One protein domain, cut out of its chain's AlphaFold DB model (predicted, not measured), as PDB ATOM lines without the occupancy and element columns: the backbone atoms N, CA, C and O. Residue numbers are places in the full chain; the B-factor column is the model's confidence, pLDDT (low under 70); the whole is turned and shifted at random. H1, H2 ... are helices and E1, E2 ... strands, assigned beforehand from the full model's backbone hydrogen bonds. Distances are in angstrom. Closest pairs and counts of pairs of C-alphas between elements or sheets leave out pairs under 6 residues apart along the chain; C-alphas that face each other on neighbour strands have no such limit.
ATOM      1  N   ALA A 337      64.631   1.624   4.415       97.62
ATOM      2  CA  ALA A 337      65.056   2.470   5.533       97.62
ATOM      3  C   ALA A 337      64.013   3.540   5.926       97.62
ATOM      4  O   ALA A 337      63.980   3.965   7.075       97.62
ATOM      5  N   SER A 338      63.140   3.947   4.998       97.38
ATOM      6  CA  SER A 338      62.068   4.920   5.244       97.38
ATOM      7  C   SER A 338      60.781   4.281   5.783       97.38
ATOM      8  O   SER A 338      59.870   5.000   6.188       97.38
ATOM      9  N   TYR A 339      60.672   2.947   5.805       97.75
ATOM     10  CA  TYR A 339      59.435   2.268   6.208       97.75
ATOM     11  C   TYR A 339      59.000   2.620   7.635       97.75
ATOM     12  O   TYR A 339      57.822   2.926   7.800       97.75
ATOM     13  N   PRO A 340      59.876   2.648   8.662       98.25
ATOM     14  CA  PRO A 340      59.438   2.952  10.026       98.25
ATOM     15  C   PRO A 340      58.761   4.324  10.156       98.25
ATOM     16  O   PRO A 340      57.733   4.450  10.826       98.25
ATOM     17  N   GLU A 341      59.298   5.342   9.480       98.38
ATOM     18  CA  GLU A 341      58.734   6.693   9.472       98.38
ATOM     19  C   GLU A 341      57.378   6.728   8.753       98.38
ATOM     20  O   GLU A 341      56.396   7.237   9.304       98.38
ATOM     21  N   ILE A 342      57.296   6.116   7.565       98.31
ATOM     22  CA  ILE A 342      56.065   6.051   6.768       98.31
ATOM     23  C   ILE A 342      54.973   5.287   7.521       98.31
ATOM     24  O   ILE A 342      53.841   5.756   7.593       98.31
ATOM     25  N   VAL A 343      55.300   4.145   8.129       98.56
ATOM     26  CA  VAL A 343      54.366   3.339   8.930       98.56
ATOM     27  C   VAL A 343      53.858   4.129  10.136       98.56
ATOM     28  O   VAL A 343      52.663   4.097  10.442       98.56
ATOM     29  N   SER A 344      54.739   4.874  10.808       98.50
ATOM     30  CA  SER A 344      54.367   5.737  11.932       98.50
ATOM     31  C   SER A 344      53.383   6.833  11.506       98.50
ATOM     32  O   SER A 344      52.357   7.024  12.163       98.50
ATOM     33  N   ALA A 345      53.647   7.518  10.389       98.44
ATOM     34  CA  ALA A 345      52.742   8.525   9.832       98.44
ATOM     35  C   ALA A 345      51.405   7.915   9.379       98.44
ATOM     36  O   ALA A 345      50.347   8.367   9.810       98.44
ATOM     37  N   LEU A 346      51.453   6.821   8.618       98.31
ATOM     38  CA  LEU A 346      50.284   6.099   8.120       98.31
ATOM     39  C   LEU A 346      49.340   5.689   9.256       98.31
ATOM     40  O   LEU A 346      48.138   5.930   9.178       98.31
ATOM     41  N   ARG A 347      49.863   5.108  10.343       98.19
ATOM     42  CA  ARG A 347      49.037   4.721  11.498       98.19
ATOM     43  C   ARG A 347      48.373   5.922  12.172       98.19
ATOM     44  O   ARG A 347      47.229   5.803  12.611       98.19
ATOM     45  N   ARG A 348      49.056   7.073  12.256       97.69
ATOM     46  CA  ARG A 348      48.453   8.312  12.778       97.69
ATOM     47  C   ARG A 348      47.316   8.793  11.882       97.69
ATOM     48  O   ARG A 348      46.233   9.063  12.398       97.69
ATOM     49  N   ASP A 349      47.539   8.828  10.573       98.00
ATOM     50  CA  ASP A 349      46.555   9.317   9.607       98.00
ATOM     51  C   ASP A 349      45.323   8.407   9.542       98.00
ATOM     52  O   ASP A 349      44.192   8.890   9.580       98.00
ATOM     53  N   VAL A 350      45.507   7.081   9.554       97.81
ATOM     54  CA  VAL A 350      44.382   6.130   9.588       97.81
ATOM     55  C   VAL A 350      43.592   6.246  10.890       97.81
ATOM     56  O   VAL A 350      42.363   6.232  10.867       97.81
ATOM     57  N   LYS A 351      44.266   6.429  12.033       96.38
ATOM     58  CA  LYS A 351      43.583   6.672  13.312       96.38
ATOM     59  C   LYS A 351      42.765   7.968  13.289       96.38
ATOM     60  O   LYS A 351      41.748   8.046  13.977       96.38
ATOM     61  N   ALA A 352      43.198   8.977  12.533       95.88
ATOM     62  CA  ALA A 352      42.456  10.222  12.364       95.88
ATOM     63  C   ALA A 352      41.193  10.037  11.505       95.88
ATOM     64  O   ALA A 352      40.164  10.615  11.849       95.88
ATOM     65  N   LEU A 353      41.217   9.176  10.474       94.25
ATOM     66  CA  LEU A 353      40.032   8.884   9.647       94.25
ATOM     67  C   LEU A 353      38.828   8.442  10.491       94.25
ATOM     68  O   LEU A 353      37.726   8.945  10.310       94.25
ATOM     69  N   SER A 354      39.039   7.549  11.463       80.75
ATOM     70  CA  SER A 354      37.960   7.049  12.328       80.75
ATOM     71  C   SER A 354      37.406   8.088  13.308       80.75
ATOM     72  O   SER A 354      36.365   7.855  13.915       80.75
ATOM     73  N   LYS A 355      38.104   9.211  13.513       89.19
ATOM     74  CA  LYS A 355      37.710  10.264  14.461       89.19
ATOM     75  C   LYS A 355      37.054  11.464  13.794       89.19
ATOM     76  O   LYS A 355      36.429  12.265  14.484       89.19
ATOM     77  N   THR A 356      37.229  11.615  12.487       87.62
ATOM     78  CA  THR A 356      36.811  12.808  11.758       87.62
ATOM     79  C   THR A 356      35.906  12.391  10.602       87.62
ATOM     80  O   THR A 356      36.410  12.076   9.520       87.62
ATOM     81  N   PRO A 357      34.575  12.352  10.819       87.12
ATOM     82  CA  PRO A 357      33.639  12.085   9.737       87.12
ATOM     83  C   PRO A 357      33.731  13.188   8.679       87.12
ATOM     84  O   PRO A 357      34.092  14.330   8.976       87.12
ATOM     85  N   ILE A 358      33.396  12.849   7.434       93.88
ATOM     86  CA  ILE A 358      33.309  13.841   6.363       93.88
ATOM     87  C   ILE A 358      32.033  14.661   6.580       93.88
ATOM     88  O   ILE A 358      30.943  14.100   6.607       93.88
ATOM     89  N   THR A 359      32.168  15.975   6.752       93.38
ATOM     90  CA  THR A 359      31.043  16.878   7.064       93.38
ATOM     91  C   THR A 359      30.607  17.757   5.894       93.38
ATOM     92  O   THR A 359      29.549  18.376   5.956       93.38
ATOM     93  N   THR A 360      31.413  17.848   4.837       95.88
ATOM     94  CA  THR A 360      31.060  18.615   3.638       95.88
ATOM     95  C   THR A 360      30.086  17.833   2.762       95.88
ATOM     96  O   THR A 360      30.202  16.617   2.658       95.88
ATOM     97  N   ALA A 361      29.164  18.534   2.101       95.81
ATOM     98  CA  ALA A 361      28.315  17.964   1.055       95.81
ATOM     99  C   ALA A 361      28.854  18.242  -0.365       95.81
ATOM    100  O   ALA A 361      28.332  17.706  -1.334       95.81
ATOM    101  N   SER A 362      29.904  19.057  -0.522       97.62
ATOM    102  CA  SER A 362      30.504  19.302  -1.844       97.62
ATOM    103  C   SER A 362      31.144  18.026  -2.376       97.62
ATOM    104  O   SER A 362      32.043  17.480  -1.727       97.62
ATOM    105  N   SER A 363      30.733  17.578  -3.564       98.19
ATOM    106  CA  SER A 363      31.270  16.354  -4.161       98.19
ATOM    107  C   SER A 363      32.778  16.473  -4.414       98.19
ATOM    108  O   SER A 363      33.512  15.514  -4.172       98.19
ATOM    109  N   TYR A 364      33.287  17.662  -4.760       98.44
ATOM    110  CA  TYR A 364      34.722  17.903  -4.942       98.44
ATOM    111  C   TYR A 364      35.529  17.653  -3.663       98.44
ATOM    112  O   TYR A 364      36.444  16.823  -3.628       98.44
ATOM    113  N   PHE A 365      35.204  18.366  -2.580       98.31
ATOM    114  CA  PHE A 365      35.952  18.241  -1.328       98.31
ATOM    115  C   PHE A 365      35.738  16.878  -0.665       98.31
ATOM    116  O   PHE A 365      36.682  16.335  -0.086       98.31
ATOM    117  N   TYR A 366      34.536  16.309  -0.785       98.50
ATOM    118  CA  TYR A 366      34.236  14.956  -0.326       98.50
ATOM    119  C   TYR A 366      35.104  13.929  -1.063       98.50
ATOM    120  O   TYR A 366      35.823  13.149  -0.431       98.50
ATOM    121  N   GLY A 367      35.119  13.990  -2.397       98.31
ATOM    122  CA  GLY A 367      35.933  13.135  -3.255       98.31
ATOM    123  C   GLY A 367      37.417  13.196  -2.887       98.31
ATOM    124  O   GLY A 367      38.062  12.158  -2.742       98.31
ATOM    125  N   LYS A 368      37.967  14.386  -2.612       98.50
ATOM    126  CA  LYS A 368      39.369  14.529  -2.166       98.50
ATOM    127  C   LYS A 368      39.681  13.736  -0.898       98.50
ATOM    128  O   LYS A 368      40.775  13.176  -0.783       98.50
ATOM    129  N   LEU A 369      38.753  13.682   0.057       98.25
ATOM    130  CA  LEU A 369      38.919  12.915   1.297       98.25
ATOM    131  C   LEU A 369      38.828  11.406   1.038       98.25
ATOM    132  O   LEU A 369      39.659  10.652   1.552       98.25
ATOM    133  N   VAL A 370      37.907  10.980   0.168       98.44
ATOM    134  CA  VAL A 370      37.811   9.591  -0.313       98.44
ATOM    135  C   VAL A 370      39.116   9.157  -0.991       98.44
ATOM    136  O   VAL A 370      39.720   8.153  -0.610       98.44
ATOM    137  N   ALA A 371      39.619   9.944  -1.941       98.50
ATOM    138  CA  ALA A 371      40.857   9.651  -2.656       98.50
ATOM    139  C   ALA A 371      42.084   9.635  -1.733       98.50
ATOM    140  O   ALA A 371      42.975   8.797  -1.895       98.50
ATOM    141  N   ARG A 372      42.127  10.512  -0.721       98.25
ATOM    142  CA  ARG A 372      43.171  10.486   0.312       98.25
ATOM    143  C   ARG A 372      43.166   9.157   1.065       98.25
ATOM    144  O   ARG A 372      44.213   8.518   1.151       98.25
ATOM    145  N   ALA A 373      42.012   8.723   1.573       98.38
ATOM    146  CA  ALA A 373      41.893   7.450   2.283       98.38
ATOM    147  C   ALA A 373      42.278   6.261   1.383       98.38
ATOM    148  O   ALA A 373      43.043   5.389   1.795       98.38
ATOM    149  N   ALA A 374      41.851   6.274   0.119       98.44
ATOM    150  CA  ALA A 374      42.245   5.276  -0.870       98.44
ATOM    151  C   ALA A 374      43.769   5.229  -1.077       98.44
ATOM    152  O   ALA A 374      44.369   4.151  -1.089       98.44
ATOM    153  N   ARG A 375      44.436   6.388  -1.156       98.06
ATOM    154  CA  ARG A 375      45.899   6.432  -1.273       98.06
ATOM    155  C   ARG A 375      46.601   5.844  -0.045       98.06
ATOM    156  O   ARG A 375      47.589   5.135  -0.227       98.06
ATOM    157  N   LEU A 376      46.077   6.056   1.166       98.19
ATOM    158  CA  LEU A 376      46.622   5.434   2.382       98.19
ATOM    159  C   LEU A 376      46.585   3.902   2.307       98.19
ATOM    160  O   LEU A 376      47.542   3.259   2.730       98.19
ATOM    161  N   ALA A 377      45.546   3.301   1.715       98.31
ATOM    162  CA  ALA A 377      45.492   1.847   1.550       98.31
ATOM    163  C   ALA A 377      46.562   1.315   0.582       98.31
ATOM    164  O   ALA A 377      47.128   0.244   0.811       98.31
ATOM    165  N   LEU A 378      46.862   2.054  -0.493       97.88
ATOM    166  CA  LEU A 378      47.928   1.677  -1.427       97.88
ATOM    167  C   LEU A 378      49.312   1.805  -0.784       97.88
ATOM    168  O   LEU A 378      50.128   0.898  -0.940       97.88
ATOM    169  N   ILE A 379      49.544   2.870  -0.006       97.81
ATOM    170  CA  ILE A 379      50.776   3.047   0.778       97.81
ATOM    171  C   ILE A 379      50.917   1.915   1.801       97.81
ATOM    172  O   ILE A 379      51.977   1.307   1.883       97.81
ATOM    173  N   ALA A 380      49.845   1.576   2.526       97.75
ATOM    174  CA  ALA A 380      49.829   0.485   3.499       97.75
ATOM    175  C   ALA A 380      50.263  -0.853   2.884       97.75
ATOM    176  O   ALA A 380      51.076  -1.566   3.471       97.75
ATOM    177  N   LYS A 381      49.761  -1.166   1.681       96.38
ATOM    178  CA  LYS A 381      50.183  -2.349   0.918       96.38
ATOM    179  C   LYS A 381      51.654  -2.274   0.502       96.38
ATOM    180  O   LYS A 381      52.351  -3.276   0.595       96.38
ATOM    181  N   GLU A 382      52.125  -1.107   0.076       96.25
ATOM    182  CA  GLU A 382      53.494  -0.911  -0.417       96.25
ATOM    183  C   GLU A 382      54.566  -1.032   0.678       96.25
ATOM    184  O   GLU A 382      55.630  -1.586   0.422       96.25
ATOM    185  N   VAL A 383      54.283  -0.582   1.907       97.19
ATOM    186  CA  VAL A 383      55.206  -0.698   3.061       97.19
ATOM    187  C   VAL A 383      54.883  -1.868   3.998       97.19
ATOM    188  O   VAL A 383      55.396  -1.931   5.114       97.19
ATOM    189  N   ASN A 384      54.020  -2.794   3.566       96.25
ATOM    190  CA  ASN A 384      53.599  -3.982   4.320       96.25
ATOM    191  C   ASN A 384      52.977  -3.697   5.711       96.25
ATOM    192  O   ASN A 384      53.094  -4.495   6.638       96.25
ATOM    193  N   CYS A 385      52.277  -2.569   5.867       97.62
ATOM    194  CA  CYS A 385      51.507  -2.225   7.071       97.62
ATOM    195  C   CYS A 385      50.045  -2.658   6.898       97.62
ATOM    196  O   CYS A 385      49.134  -1.841   6.793       97.62
ATOM    197  N   LEU A 386      49.809  -3.962   6.772       97.94
ATOM    198  CA  LEU A 386      48.496  -4.473   6.363       97.94
ATOM    199  C   LEU A 386      47.431  -4.399   7.470       97.94
ATOM    200  O   LEU A 386      46.238  -4.443   7.173       97.94
ATOM    201  N   ASP A 387      47.843  -4.222   8.726       97.69
ATOM    202  CA  ASP A 387      46.970  -4.121   9.900       97.69
ATOM    203  C   ASP A 387      45.994  -2.937   9.842       97.69
ATOM    204  O   ASP A 387      44.906  -3.011  10.410       97.69
ATOM    205  N   VAL A 388      46.335  -1.862   9.120       98.00
ATOM    206  CA  VAL A 388      45.471  -0.674   9.002       98.00
ATOM    207  C   VAL A 388      44.438  -0.766   7.872       98.00
ATOM    208  O   VAL A 388      43.472  -0.002   7.852       98.00
ATOM    209  N   VAL A 389      44.602  -1.706   6.935       98.25
ATOM    210  CA  VAL A 389      43.748  -1.831   5.739       98.25
ATOM    211  C   VAL A 389      42.267  -2.065   6.078       98.25
ATOM    212  O   VAL A 389      41.431  -1.422   5.440       98.25
ATOM    213  N   PRO A 390      41.885  -2.892   7.076       97.69
ATOM    214  CA  PRO A 390      40.478  -3.077   7.435       97.69
ATOM    215  C   PRO A 390      39.769  -1.785   7.860       97.69
ATOM    216  O   PRO A 390      38.617  -1.574   7.479       97.69
ATOM    217  N   ALA A 391      40.454  -0.904   8.600       97.38
ATOM    218  CA  ALA A 391      39.899   0.380   9.030       97.38
ATOM    219  C   ALA A 391      39.678   1.323   7.838       97.38
ATOM    220  O   ALA A 391      38.623   1.947   7.730       97.38
ATOM    221  N   ILE A 392      40.638   1.371   6.907       98.25
ATOM    222  CA  ILE A 392      40.519   2.170   5.681       98.25
ATOM    223  C   ILE A 392      39.396   1.632   4.788       98.25
ATOM    224  O   ILE A 392      38.597   2.411   4.278       98.25
ATOM    225  N   ARG A 393      39.301   0.303   4.627       98.31
ATOM    226  CA  ARG A 393      38.234  -0.349   3.855       98.31
ATOM    227  C   ARG A 393      36.858   0.051   4.378       98.31
ATOM    228  O   ARG A 393      36.014   0.456   3.588       98.31
ATOM    229  N   LYS A 394      36.652  -0.040   5.698       97.06
ATOM    230  CA  LYS A 394      35.392   0.366   6.327       97.06
ATOM    231  C   LYS A 394      35.096   1.844   6.076       97.06
ATOM    232  O   LYS A 394      33.999   2.162   5.642       97.06
ATOM    233  N   TYR A 395      36.075   2.723   6.296       97.94
ATOM    234  CA  TYR A 395      35.907   4.158   6.063       97.94
ATOM    235  C   TYR A 395      35.499   4.470   4.616       97.94
ATOM    236  O   TYR A 395      34.585   5.255   4.395       97.94
ATOM    237  N   LEU A 396      36.155   3.844   3.631       98.38
ATOM    238  CA  LEU A 396      35.821   4.030   2.219       98.38
ATOM    239  C   LEU A 396      34.413   3.524   1.893       98.38
ATOM    240  O   LEU A 396      33.686   4.230   1.206       98.38
ATOM    241  N   ALA A 397      34.026   2.342   2.382       98.25
ATOM    242  CA  ALA A 397      32.681   1.809   2.161       98.25
ATOM    243  C   ALA A 397      31.618   2.744   2.759       98.25
ATOM    244  O   ALA A 397      30.768   3.239   2.026       98.25
ATOM    245  N   ASP A 398      31.746   3.091   4.042       97.00
ATOM    246  CA  ASP A 398      30.808   3.982   4.735       97.00
ATOM    247  C   ASP A 398      30.691   5.357   4.036       97.00
ATOM    248  O   ASP A 398      29.617   5.957   4.013       97.00
ATOM    249  N   ALA A 399      31.789   5.865   3.463       97.31
ATOM    250  CA  ALA A 399      31.816   7.155   2.775       97.31
ATOM    251  C   ALA A 399      31.250   7.108   1.343       97.31
ATOM    252  O   ALA A 399      30.684   8.090   0.874       97.31
ATOM    253  N   ILE A 400      31.430   6.002   0.619       98.44
ATOM    254  CA  ILE A 400      31.093   5.906  -0.810       98.44
ATOM    255  C   ILE A 400      29.678   5.362  -1.026       98.44
ATOM    256  O   ILE A 400      28.984   5.835  -1.927       98.44
ATOM    257  N   GLU A 401      29.245   4.382  -0.230       98.25
ATOM    258  CA  GLU A 401      27.968   3.684  -0.435       98.25
ATOM    259  C   GLU A 401      26.766   4.635  -0.540       98.25
ATOM    260  O   GLU A 401      26.039   4.518  -1.526       98.25
ATOM    261  N   PRO A 402      26.592   5.655   0.327       97.62
ATOM    262  CA  PRO A 402      25.454   6.568   0.210       97.62
ATOM    263  C   PRO A 402      25.390   7.312  -1.131       97.62
ATOM    264  O   PRO A 402      24.302   7.573  -1.643       97.62
ATOM    265  N   TRP A 403      26.545   7.651  -1.719       98.12
ATOM    266  CA  TRP A 403      26.601   8.310  -3.024       98.12
ATOM    267  C   TRP A 403      26.187   7.360  -4.144       98.12
ATOM    268  O   TRP A 403      25.406   7.749  -5.005       98.12
ATOM    269  N   LEU A 404      26.680   6.118  -4.124       97.94
ATOM    270  CA  LEU A 404      26.360   5.113  -5.144       97.94
ATOM    271  C   LEU A 404      24.923   4.599  -5.030       97.94
ATOM    272  O   LEU A 404      24.285   4.338  -6.045       97.94
ATOM    273  N   ASP A 405      24.402   4.489  -3.813       96.25
ATOM    274  CA  ASP A 405      23.023   4.081  -3.554       96.25
ATOM    275  C   ASP A 405      22.014   5.211  -3.842       96.25
ATOM    276  O   ASP A 405      20.808   4.989  -3.763       96.25
ATOM    277  N   GLY A 406      22.478   6.425  -4.171       93.62
ATOM    278  CA  GLY A 406      21.614   7.583  -4.426       93.62
ATOM    279  C   GLY A 406      20.891   8.090  -3.172       93.62
ATOM    280  O   GLY A 406      19.845   8.721  -3.273       93.62
ATOM    281  N   THR A 407      21.428   7.794  -1.985       93.81
ATOM    282  CA  THR A 407      20.826   8.124  -0.680       93.81
ATOM    283  C   THR A 407      21.596   9.197   0.089       93.81
ATOM    284  O   THR A 407      21.163   9.600   1.171       93.81
ATOM    285  N   PHE A 408      22.728   9.680  -0.441       96.25
ATOM    286  CA  PHE A 408      23.524  10.727   0.195       96.25
ATOM    287  C   PHE A 408      22.710  12.016   0.353       96.25
ATOM    288  O   PHE A 408      22.382  12.698  -0.622       96.25
ATOM    289  N   SER A 409      22.397  12.358   1.602       88.94
ATOM    290  CA  SER A 409      21.617  13.540   1.932       88.94
ATOM    291  C   SER A 409      22.449  14.815   1.788       88.94
ATOM    292  O   SER A 409      23.601  14.897   2.210       88.94
ATOM    293  N   GLY A 410      21.846  15.838   1.187       90.88
ATOM    294  CA  GLY A 410      22.404  17.186   1.093       90.88
ATOM    295  C   GLY A 410      22.891  17.572  -0.299       90.88
ATOM    296  O   GLY A 410      22.663  18.715  -0.688       90.88
ATOM    297  N   ASN A 411      23.552  16.670  -1.038       97.00
ATOM    298  CA  ASN A 411      24.065  16.979  -2.381       97.00
ATOM    299  C   ASN A 411      24.365  15.739  -3.261       97.00
ATOM    300  O   ASN A 411      25.338  15.735  -4.013       97.00
ATOM    301  N   GLY A 412      23.587  14.660  -3.127       96.88
ATOM    302  CA  GLY A 412      23.829  13.406  -3.858       96.88
ATOM    303  C   GLY A 412      23.796  13.551  -5.388       96.88
ATOM    304  O   GLY A 412      23.302  14.550  -5.918       96.88
ATOM    305  N   PHE A 413      24.319  12.540  -6.092       98.06
ATOM    306  CA  PHE A 413      24.270  12.468  -7.556       98.06
ATOM    307  C   PHE A 413      22.865  12.115  -8.044       98.06
ATOM    308  O   PHE A 413      22.236  11.181  -7.544       98.06
ATOM    309  N   LEU A 414      22.412  12.847  -9.052       97.19
ATOM    310  CA  LEU A 414      21.149  12.670  -9.752       97.19
ATOM    311  C   LEU A 414      21.418  12.586 -11.256       97.19
ATOM    312  O   LEU A 414      22.464  13.026 -11.723       97.19
ATOM    313  N   TYR A 415      20.472  12.052 -12.020       97.19
ATOM    314  CA  TYR A 415      20.538  11.989 -13.476       97.19
ATOM    315  C   TYR A 415      19.607  13.023 -14.116       97.19
ATOM    316  O   TYR A 415      18.399  12.999 -13.882       97.19
ATOM    317  N   ASP A 416      20.151  13.898 -14.955       96.62
ATOM    318  CA  ASP A 416      19.403  14.824 -15.799       96.62
ATOM    319  C   ASP A 416      19.045  14.171 -17.149       96.62
ATOM    320  O   ASP A 416      19.935  13.907 -17.965       96.62
ATOM    321  N   PRO A 417      17.750  13.945 -17.441       94.19
ATOM    322  CA  PRO A 417      17.324  13.389 -18.720       94.19
ATOM    323  C   PRO A 417      17.295  14.410 -19.864       94.19
ATOM    324  O   PRO A 417      17.143  13.988 -21.006       94.19
ATOM    325  N   LYS A 418      17.399  15.723 -19.596       92.75
ATOM    326  CA  LYS A 418      17.327  16.750 -20.651       92.75
ATOM    327  C   LYS A 418      18.578  16.744 -21.523       92.75
ATOM    328  O   LYS A 418      18.460  16.785 -22.743       92.75
ATOM    329  N   TRP A 419      19.754  16.706 -20.899       94.56
ATOM    330  CA  TRP A 419      21.040  16.645 -21.599       94.56
ATOM    331  C   TRP A 419      21.669  15.250 -21.553       94.56
ATOM    332  O   TRP A 419      22.440  14.911 -22.446       94.56
ATOM    333  N   GLY A 420      21.279  14.408 -20.592       94.38
ATOM    334  CA  GLY A 420      21.742  13.027 -20.489       94.38
ATOM    335  C   GLY A 420      23.071  12.910 -19.752       94.38
ATOM    336  O   GLY A 420      24.074  12.493 -20.321       94.38
ATOM    337  N   GLY A 421      23.079  13.265 -18.471       95.81
ATOM    338  CA  GLY A 421      24.227  13.033 -17.603       95.81
ATOM    339  C   GLY A 421      23.943  13.355 -16.144       95.81
ATOM    340  O   GLY A 421      22.790  13.501 -15.741       95.81
ATOM    341  N   LEU A 422      24.979  13.370 -15.313       97.38
ATOM    342  CA  LEU A 422      24.832  13.550 -13.878       97.38
ATOM    343  C   LEU A 422      24.754  15.024 -13.500       97.38
ATOM    344  O   LEU A 422      25.400  15.882 -14.080       97.38
ATOM    345  N   VAL A 423      24.001  15.313 -12.451       98.00
ATOM    346  CA  VAL A 423      24.040  16.591 -11.741       98.00
ATOM    347  C   VAL A 423      24.075  16.306 -10.246       98.00
ATOM    348  O   VAL A 423      23.654  15.242  -9.793       98.00
ATOM    349  N   THR A 424      24.563  17.242  -9.442       98.00
ATOM    350  CA  THR A 424      24.374  17.158  -7.991       98.00
ATOM    351  C   THR A 424      23.050  17.793  -7.597       98.00
ATOM    352  O   THR A 424      22.545  18.686  -8.282       98.00
ATOM    353  N   GLN A 425      22.468  17.347  -6.484       97.50
ATOM    354  CA  GLN A 425      21.189  17.876  -6.006       97.50
ATOM    355  C   GLN A 425      21.206  19.406  -5.852       97.50
ATOM    356  O   GLN A 425      20.288  20.062  -6.336       97.50
ATOM    357  N   GLN A 426      22.250  19.996  -5.262       97.25
ATOM    358  CA  GLN A 426      22.358  21.459  -5.161       97.25
ATOM    359  C   GLN A 426      22.581  22.085  -6.542       97.25
ATOM    360  O   GLN A 426      21.891  23.039  -6.905       97.25
ATOM    361  N   GLY A 427      23.470  21.485  -7.343       97.38
ATOM    362  CA  GLY A 427      23.758  21.914  -8.709       97.38
ATOM    363  C   GLY A 427      22.527  21.958  -9.615       97.38
ATOM    364  O   GLY A 427      22.439  22.831 -10.464       97.38
ATOM    365  N   SER A 428      21.534  21.089  -9.424       96.88
ATOM    366  CA  SER A 428      20.307  21.096 -10.237       96.88
ATOM    367  C   SER A 428      19.429  22.346 -10.059       96.88
ATOM    368  O   SER A 428      18.532  22.586 -10.870       96.88
ATOM    369  N   THR A 429      19.686  23.148  -9.019       97.06
ATOM    370  CA  THR A 429      18.896  24.345  -8.678       97.06
ATOM    371  C   THR A 429      19.715  25.628  -8.560       97.06
ATOM    372  O   THR A 429      19.148  26.716  -8.638       97.06
ATOM    373  N   ASP A 430      21.038  25.527  -8.422       97.31
ATOM    374  CA  ASP A 430      21.961  26.661  -8.367       97.31
ATOM    375  C   ASP A 430      23.158  26.413  -9.296       97.31
ATOM    376  O   ASP A 430      23.957  25.499  -9.095       97.31
ATOM    377  N   ARG A 431      23.305  27.281 -10.304       95.44
ATOM    378  CA  ARG A 431      24.365  27.211 -11.319       95.44
ATOM    379  C   ARG A 431      25.775  27.339 -10.738       95.44
ATOM    380  O   ARG A 431      26.717  26.844 -11.350       95.44
ATOM    381  N   GLY A 432      25.937  28.031  -9.610       96.94
ATOM    382  CA  GLY A 432      27.226  28.186  -8.936       96.94
ATOM    383  C   GLY A 432      27.526  27.079  -7.926       96.94
ATOM    384  O   GLY A 432      28.676  26.946  -7.493       96.94
ATOM    385  N   ALA A 433      26.521  26.285  -7.544       97.44
ATOM    386  CA  ALA A 433      26.682  25.257  -6.532       97.44
ATOM    387  C   ALA A 433      27.610  24.141  -7.012       97.44
ATOM    388  O   ALA A 433      27.631  23.758  -8.183       97.44
ATOM    389  N   ASP A 434      28.397  23.640  -6.059       97.06
ATOM    390  CA  ASP A 434      29.373  22.573  -6.263       97.06
ATOM    391  C   ASP A 434      30.243  22.802  -7.512       97.06
ATOM    392  O   ASP A 434      30.417  21.915  -8.342       97.06
ATOM    393  N   PHE A 435      30.749  24.032  -7.647       97.88
ATOM    394  CA  PHE A 435      31.650  24.464  -8.723       97.88
ATOM    395  C   PHE A 435      31.051  24.377 -10.138       97.88
ATOM    396  O   PHE A 435      31.774  24.361 -11.130       97.88
ATOM    397  N   GLY A 436      29.722  24.391 -10.247       97.69
ATOM    398  CA  GLY A 436      29.026  24.318 -11.528       97.69
ATOM    399  C   GLY A 436      28.811  22.894 -12.034       97.69
ATOM    400  O   GLY A 436      28.492  22.725 -13.207       97.69
ATOM    401  N   PHE A 437      28.920  21.883 -11.167       98.00
ATOM    402  CA  PHE A 437      28.597  20.496 -11.520       98.00
ATOM    403  C   PHE A 437      27.190  20.383 -12.133       98.00
ATOM    404  O   PHE A 437      26.982  19.719 -13.135       98.00
ATOM    405  N   GLY A 438      26.201  21.110 -11.603       97.12
ATOM    406  CA  GLY A 438      24.841  21.108 -12.160       97.12
ATOM    407  C   GLY A 438      24.697  21.656 -13.585       97.12
ATOM    408  O   GLY A 438      23.655  21.466 -14.206       97.12
ATOM    409  N   VAL A 439      25.730  22.332 -14.099       96.69
ATOM    410  CA  VAL A 439      25.841  22.784 -15.494       96.69
ATOM    411  C   VAL A 439      26.979  22.087 -16.237       96.69
ATOM    412  O   VAL A 439      27.528  22.645 -17.183       96.69
ATOM    413  N   TYR A 440      27.299  20.860 -15.823       97.50
ATOM    414  CA  TYR A 440      28.284  19.977 -16.440       97.50
ATOM    415  C   TYR A 440      29.746  20.418 -16.332       97.50
ATOM    416  O   TYR A 440      30.613  19.839 -16.990       97.50
ATOM    417  N   ASN A 441      30.058  21.407 -15.490       97.94
ATOM    418  CA  ASN A 441      31.450  21.763 -15.239       97.94
ATOM    419  C   ASN A 441      32.115  20.700 -14.367       97.94
ATOM    420  O   ASN A 441      31.536  20.213 -13.396       97.94
ATOM    421  N   ASP A 442      33.385  20.429 -14.650       97.38
ATOM    422  CA  ASP A 442      34.302  19.801 -13.702       97.38
ATOM    423  C   ASP A 442      33.948  18.364 -13.265       97.38
ATOM    424  O   ASP A 442      34.521  17.842 -12.303       97.38
ATOM    425  N   HIS A 443      33.080  17.664 -14.003       98.31
ATOM    426  CA  HIS A 443      32.675  16.290 -13.680       98.31
ATOM    427  C   HIS A 443      33.867  15.343 -13.534       98.31
ATOM    428  O   HIS A 443      33.977  14.635 -12.535       98.31
ATOM    429  N   HIS A 444      34.822  15.378 -14.464       97.81
ATOM    430  CA  HIS A 444      36.057  14.590 -14.397       97.81
ATOM    431  C   HIS A 444      36.909  14.930 -13.167       97.81
ATOM    432  O   HIS A 444      37.521  14.032 -12.583       97.81
ATOM    433  N   TYR A 445      36.930  16.190 -12.719       97.69
ATOM    434  CA  TYR A 445      37.648  16.580 -11.502       97.69
ATOM    435  C   TYR A 445      36.964  16.063 -10.235       97.69
ATOM    436  O   TYR A 445      37.651  15.685  -9.287       97.69
ATOM    437  N   HIS A 446      35.632  16.037 -10.201       98.56
ATOM    438  CA  HIS A 446      34.857  15.585  -9.047       98.56
ATOM    439  C   HIS A 446      34.780  14.055  -9.006       98.56
ATOM    440  O   HIS A 446      35.275  13.414  -8.072       98.56
ATOM    441  N   LEU A 447      34.206  13.459 -10.053       98.50
ATOM    442  CA  LEU A 447      33.969  12.025 -10.184       98.50
ATOM    443  C   LEU A 447      35.272  11.235 -10.287       98.50
ATOM    444  O   LEU A 447      35.331  10.114  -9.787       98.50
ATOM    445  N   GLY A 448      36.348  11.819 -10.827       98.25
ATOM    446  CA  GLY A 448      37.663  11.178 -10.875       98.25
ATOM    447  C   GLY A 448      38.175  10.744  -9.495       98.25
ATOM    448  O   GLY A 448      38.724   9.649  -9.351       98.25
ATOM    449  N   TYR A 449      37.925  11.539  -8.446       98.75
ATOM    450  CA  TYR A 449      38.275  11.147  -7.079       98.75
ATOM    451  C   TYR A 449      37.448   9.959  -6.575       98.75
ATOM    452  O   TYR A 449      38.002   9.054  -5.938       98.75
ATOM    453  N   PHE A 450      36.144   9.943  -6.864       98.69
ATOM    454  CA  PHE A 450      35.262   8.833  -6.507       98.69
ATOM    455  C   PHE A 450      35.657   7.564  -7.255       98.69
ATOM    456  O   PHE A 450      35.885   6.542  -6.616       98.69
ATOM    457  N   VAL A 451      35.830   7.630  -8.578       98.31
ATOM    458  CA  VAL A 451      36.249   6.494  -9.411       98.31
ATOM    459  C   VAL A 451      37.578   5.918  -8.920       98.31
ATOM    460  O   VAL A 451      37.703   4.698  -8.792       98.31
ATOM    461  N   TYR A 452      38.553   6.758  -8.556       98.56
ATOM    462  CA  TYR A 452      39.802   6.290  -7.951       98.56
ATOM    463  C   TYR A 452      39.571   5.586  -6.602       98.56
ATOM    464  O   TYR A 452      40.071   4.477  -6.392       98.56
ATOM    465  N   GLY A 453      38.785   6.183  -5.702       98.62
ATOM    466  CA  GLY A 453      38.460   5.591  -4.401       98.62
ATOM    467  C   GLY A 453      37.733   4.250  -4.507       98.62
ATOM    468  O   GLY A 453      38.137   3.274  -3.872       98.62
ATOM    469  N   ILE A 454      36.722   4.183  -5.373       98.75
ATOM    470  CA  ILE A 454      35.957   2.980  -5.720       98.75
ATOM    471  C   ILE A 454      36.885   1.902  -6.276       98.75
ATOM    472  O   ILE A 454      36.820   0.753  -5.845       98.75
ATOM    473  N   SER A 455      37.791   2.262  -7.189       98.38
ATOM    474  CA  SER A 455      38.730   1.319  -7.805       98.38
ATOM    475  C   SER A 455      39.685   0.702  -6.779       98.38
ATOM    476  O   SER A 455      39.947  -0.503  -6.804       98.38
ATOM    477  N   VAL A 456      40.185   1.506  -5.835       98.62
ATOM    478  CA  VAL A 456      41.022   1.009  -4.733       98.62
ATOM    479  C   VAL A 456      40.216   0.130  -3.779       98.62
ATOM    480  O   VAL A 456      40.705  -0.932  -3.389       98.62
ATOM    481  N   LEU A 457      38.991   0.527  -3.421       98.69
ATOM    482  CA  LEU A 457      38.131  -0.268  -2.548       98.69
ATOM    483  C   LEU A 457      37.780  -1.614  -3.191       98.69
ATOM    484  O   LEU A 457      37.979  -2.645  -2.557       98.69
ATOM    485  N   ALA A 458      37.400  -1.636  -4.468       98.56
ATOM    486  CA  ALA A 458      37.147  -2.859  -5.230       98.56
ATOM    487  C   ALA A 458      38.382  -3.778  -5.326       98.56
ATOM    488  O   ALA A 458      38.251  -5.000  -5.349       98.56
ATOM    489  N   LYS A 459      39.598  -3.209  -5.342       97.44
ATOM    490  CA  LYS A 459      40.866  -3.966  -5.282       97.44
ATOM    491  C   LYS A 459      41.147  -4.564  -3.896       97.44
ATOM    492  O   LYS A 459      41.957  -5.483  -3.772       97.44
ATOM    493  N   ILE A 460      40.586  -3.997  -2.832       97.56
ATOM    494  CA  ILE A 460      40.727  -4.496  -1.455       97.56
ATOM    495  C   ILE A 460      39.599  -5.483  -1.127       97.56
ATOM    496  O   ILE A 460      39.836  -6.451  -0.412       97.56
ATOM    497  N   ASP A 461      38.405  -5.247  -1.669       98.31
ATOM    498  CA  ASP A 461      37.183  -6.009  -1.440       98.31
ATOM    499  C   ASP A 461      36.464  -6.293  -2.770       98.31
ATOM    500  O   ASP A 461      35.692  -5.486  -3.294       98.31
ATOM    501  N   HIS A 462      36.741  -7.468  -3.336       97.94
ATOM    502  CA  HIS A 462      36.200  -7.875  -4.634       97.94
ATOM    503  C   HIS A 462      34.680  -8.091  -4.619       97.94
ATOM    504  O   HIS A 462      34.027  -7.888  -5.648       97.94
ATOM    505  N   ALA A 463      34.108  -8.496  -3.481       98.25
ATOM    506  CA  ALA A 463      32.666  -8.692  -3.350       98.25
ATOM    507  C   ALA A 463      31.943  -7.339  -3.373       98.25
ATOM    508  O   ALA A 463      30.992  -7.166  -4.137       98.25
ATOM    509  N   TRP A 464      32.462  -6.359  -2.625       98.50
ATOM    510  CA  TRP A 464      31.986  -4.975  -2.678       98.50
ATOM    511  C   TRP A 464      32.095  -4.396  -4.095       98.50
ATOM    512  O   TRP A 464      31.125  -3.860  -4.629       98.50
ATOM    513  N   GLY A 465      33.246  -4.590  -4.748       98.25
ATOM    514  CA  GLY A 465      33.465  -4.129  -6.121       98.25
ATOM    515  C   GLY A 465      32.495  -4.748  -7.129       98.25
ATOM    516  O   GLY A 465      32.027  -4.062  -8.031       98.25
ATOM    517  N   SER A 466      32.149  -6.027  -6.961       97.81
ATOM    518  CA  SER A 466      31.175  -6.707  -7.825       97.81
ATOM    519  C   SER A 466      29.756  -6.169  -7.621       97.81
ATOM    520  O   SER A 466      29.042  -5.981  -8.603       97.81
ATOM    521  N   LYS A 467      29.369  -5.873  -6.371       97.44
ATOM    522  CA  LYS A 467      28.063  -5.288  -6.021       97.44
ATOM    523  C   LYS A 467      27.863  -3.908  -6.657       97.44
ATOM    524  O   LYS A 467      26.819  -3.667  -7.251       97.44
ATOM    525  N   TYR A 468      28.856  -3.025  -6.546       97.88
ATOM    526  CA  TYR A 468      28.758  -1.620  -6.970       97.88
ATOM    527  C   TYR A 468      29.282  -1.342  -8.385       97.88
ATOM    528  O   TYR A 468      29.378  -0.187  -8.810       97.88
ATOM    529  N   LYS A 469      29.630  -2.395  -9.136       96.31
ATOM    530  CA  LYS A 469      30.143  -2.274 -10.504       96.31
ATOM    531  C   LYS A 469      29.219  -1.441 -11.410       96.31
ATOM    532  O   LYS A 469      29.744  -0.548 -12.069       96.31
ATOM    533  N   PRO A 470      27.890  -1.655 -11.463       95.31
ATOM    534  CA  PRO A 470      27.026  -0.876 -12.352       95.31
ATOM    535  C   PRO A 470      27.076   0.639 -12.084       95.31
ATOM    536  O   PRO A 470      27.221   1.422 -13.019       95.31
ATOM    537  N   GLN A 471      27.035   1.050 -10.817       96.38
ATOM    538  CA  GLN A 471      27.084   2.451 -10.392       96.38
ATOM    539  C   GLN A 471      28.442   3.084 -10.700       96.38
ATOM    540  O   GLN A 471      28.507   4.189 -11.227       96.38
ATOM    541  N   ALA A 472      29.531   2.363 -10.418       96.25
ATOM    542  CA  ALA A 472      30.886   2.824 -10.710       96.25
ATOM    543  C   ALA A 472      31.096   3.092 -12.208       96.25
ATOM    544  O   ALA A 472      31.711   4.088 -12.581       96.25
ATOM    545  N   TYR A 473      30.564   2.217 -13.065       94.44
ATOM    546  CA  TYR A 473      30.618   2.399 -14.514       94.44
ATOM    547  C   TYR A 473      29.692   3.523 -14.993       94.44
ATOM    548  O   TYR A 473      30.057   4.210 -15.936       94.44
ATOM    549  N   SER A 474      28.552   3.751 -14.335       94.44
ATOM    550  CA  SER A 474      27.677   4.903 -14.602       94.44
ATOM    551  C   SER A 474      28.386   6.233 -14.294       94.44
ATOM    552  O   SER A 474      28.408   7.119 -15.139       94.44
ATOM    553  N   LEU A 475      29.091   6.334 -13.154       96.12
ATOM    554  CA  LEU A 475      29.929   7.504 -12.838       96.12
ATOM    555  C   LEU A 475      31.048   7.730 -13.862       96.12
ATOM    556  O   LEU A 475      31.355   8.867 -14.190       96.12
ATOM    557  N   ALA A 476      31.697   6.661 -14.333       95.31
ATOM    558  CA  ALA A 476      32.737   6.785 -15.351       95.31
ATOM    559  C   ALA A 476      32.151   7.191 -16.713       95.31
ATOM    560  O   ALA A 476      32.722   8.031 -17.398       95.31
ATOM    561  N   ALA A 477      31.006   6.626 -17.099       94.19
ATOM    562  CA  ALA A 477      30.355   6.933 -18.368       94.19
ATOM    563  C   ALA A 477      29.938   8.408 -18.479       94.19
ATOM    564  O   ALA A 477      29.956   8.951 -19.573       94.19
ATOM    565  N   ASP A 478      29.643   9.072 -17.365       95.62
ATOM    566  CA  ASP A 478      29.286  10.492 -17.357       95.62
ATOM    567  C   ASP A 478      30.361  11.427 -17.947       95.62
ATOM    568  O   ASP A 478      30.022  12.404 -18.606       95.62
ATOM    569  N   PHE A 479      31.651  11.118 -17.764       95.00
ATOM    570  CA  PHE A 479      32.750  11.969 -18.251       95.00
ATOM    571  C   PHE A 479      33.737  11.259 -19.192       95.00
ATOM    572  O   PHE A 479      34.658  11.898 -19.702       95.00
TER     573      PHE A 479
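What this domain is: This is residues 337 to 479 of the 492 residues of the protein "Endo-1,3(4)-beta-glucanase" of Prunus yedoensis var. nudiflora (UniProt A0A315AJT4). This is an elongated helical body with a small head at one end: H1, H2 and H3 form an up-and-down bundle, H5 packs on H2 and H3, and H6 and H7 fold back along H5's other side. The head is the strand hairpin E1 and E2 with short H4 by E2, while H1 reaches to the opposite end of the long axis. The printed part has 143 residues, mostly helix by class, in the order H1 H2 H3 E1 E2 H4 H5 H6 H7, with an antiparallel sheet of order E1 - E2. It is compact, with a radius of gyration of the C-alphas of 16.0 A, and spans 55 by 29 by 24 A.

How they stand to each other: E1, residues 413 to 416, and E2, residues 421 to 424, form an antiparallel hairpin at 133 degrees; N 414 and O 423 are 2.8 A apart, N 423 and O 414 2.9 A. From E2, the closest C-alpha pair to H4, residues 433 to 439, is Val 423 and Gly 438 at 4.6 A; to H7, residues 469 to 479, it is Gly 421 and Asp 478 at 5.7 A. H5, residues 443 to 460, is the hub and touches H7, the same hub touching H2, residues 363 to 382, H3, residues 386 to 404, and H6, residues 462 to 467. H5 and H7 run opposite ways at a shallow tilt of 25 degrees, closest at the C-alphas of His 444 and Phe 479, 5.7 A. H2 and H5 run the same way at a shallow tilt of 33 degrees, only just short of steep, closest at the C-alphas of Tyr 364 and His 446, 4.7 A. H2 and H3 form a helical hairpin at 24 degrees, closest at the C-alphas of Ala 377 and Val 389, 5.8 A. H1, residues 337 to 353, touches H2 at a steep tilt of 38 degrees, with residues 373 to 380 of H2 alone; the closest C-alphas are those of Leu 346 and Leu 376, 6.8 A. H1 and H5 are apart. Every O i to N i+4 pair is within hydrogen-bond range in H2 and H6, against 12 of 13 in H1, 11 of 15 in H3, 12 of 14 in H5, 6 of 7 in H7 and 0 of 3 in H4, where 3 of 4 O i to N i+3 pairs are.

Where its parts are: H1 begins at C-alpha 337 (65.056, 2.470, 5.533) and is 26.2 A long, H2 28.4 A, H3 26.7 A, H5 25.4 A and H7 16.4 A, ending at C-alpha 479 (32.750, 11.969, -18.251). H3 has a kink of 27 degrees near residue 398.

The domain as a whole: The C-alphas of Ala 337 and Lys 418, the two farthest apart, are 56.3 A apart. The printed part has no cut, no link is long, and no printed residue is under 70 in pLDDT.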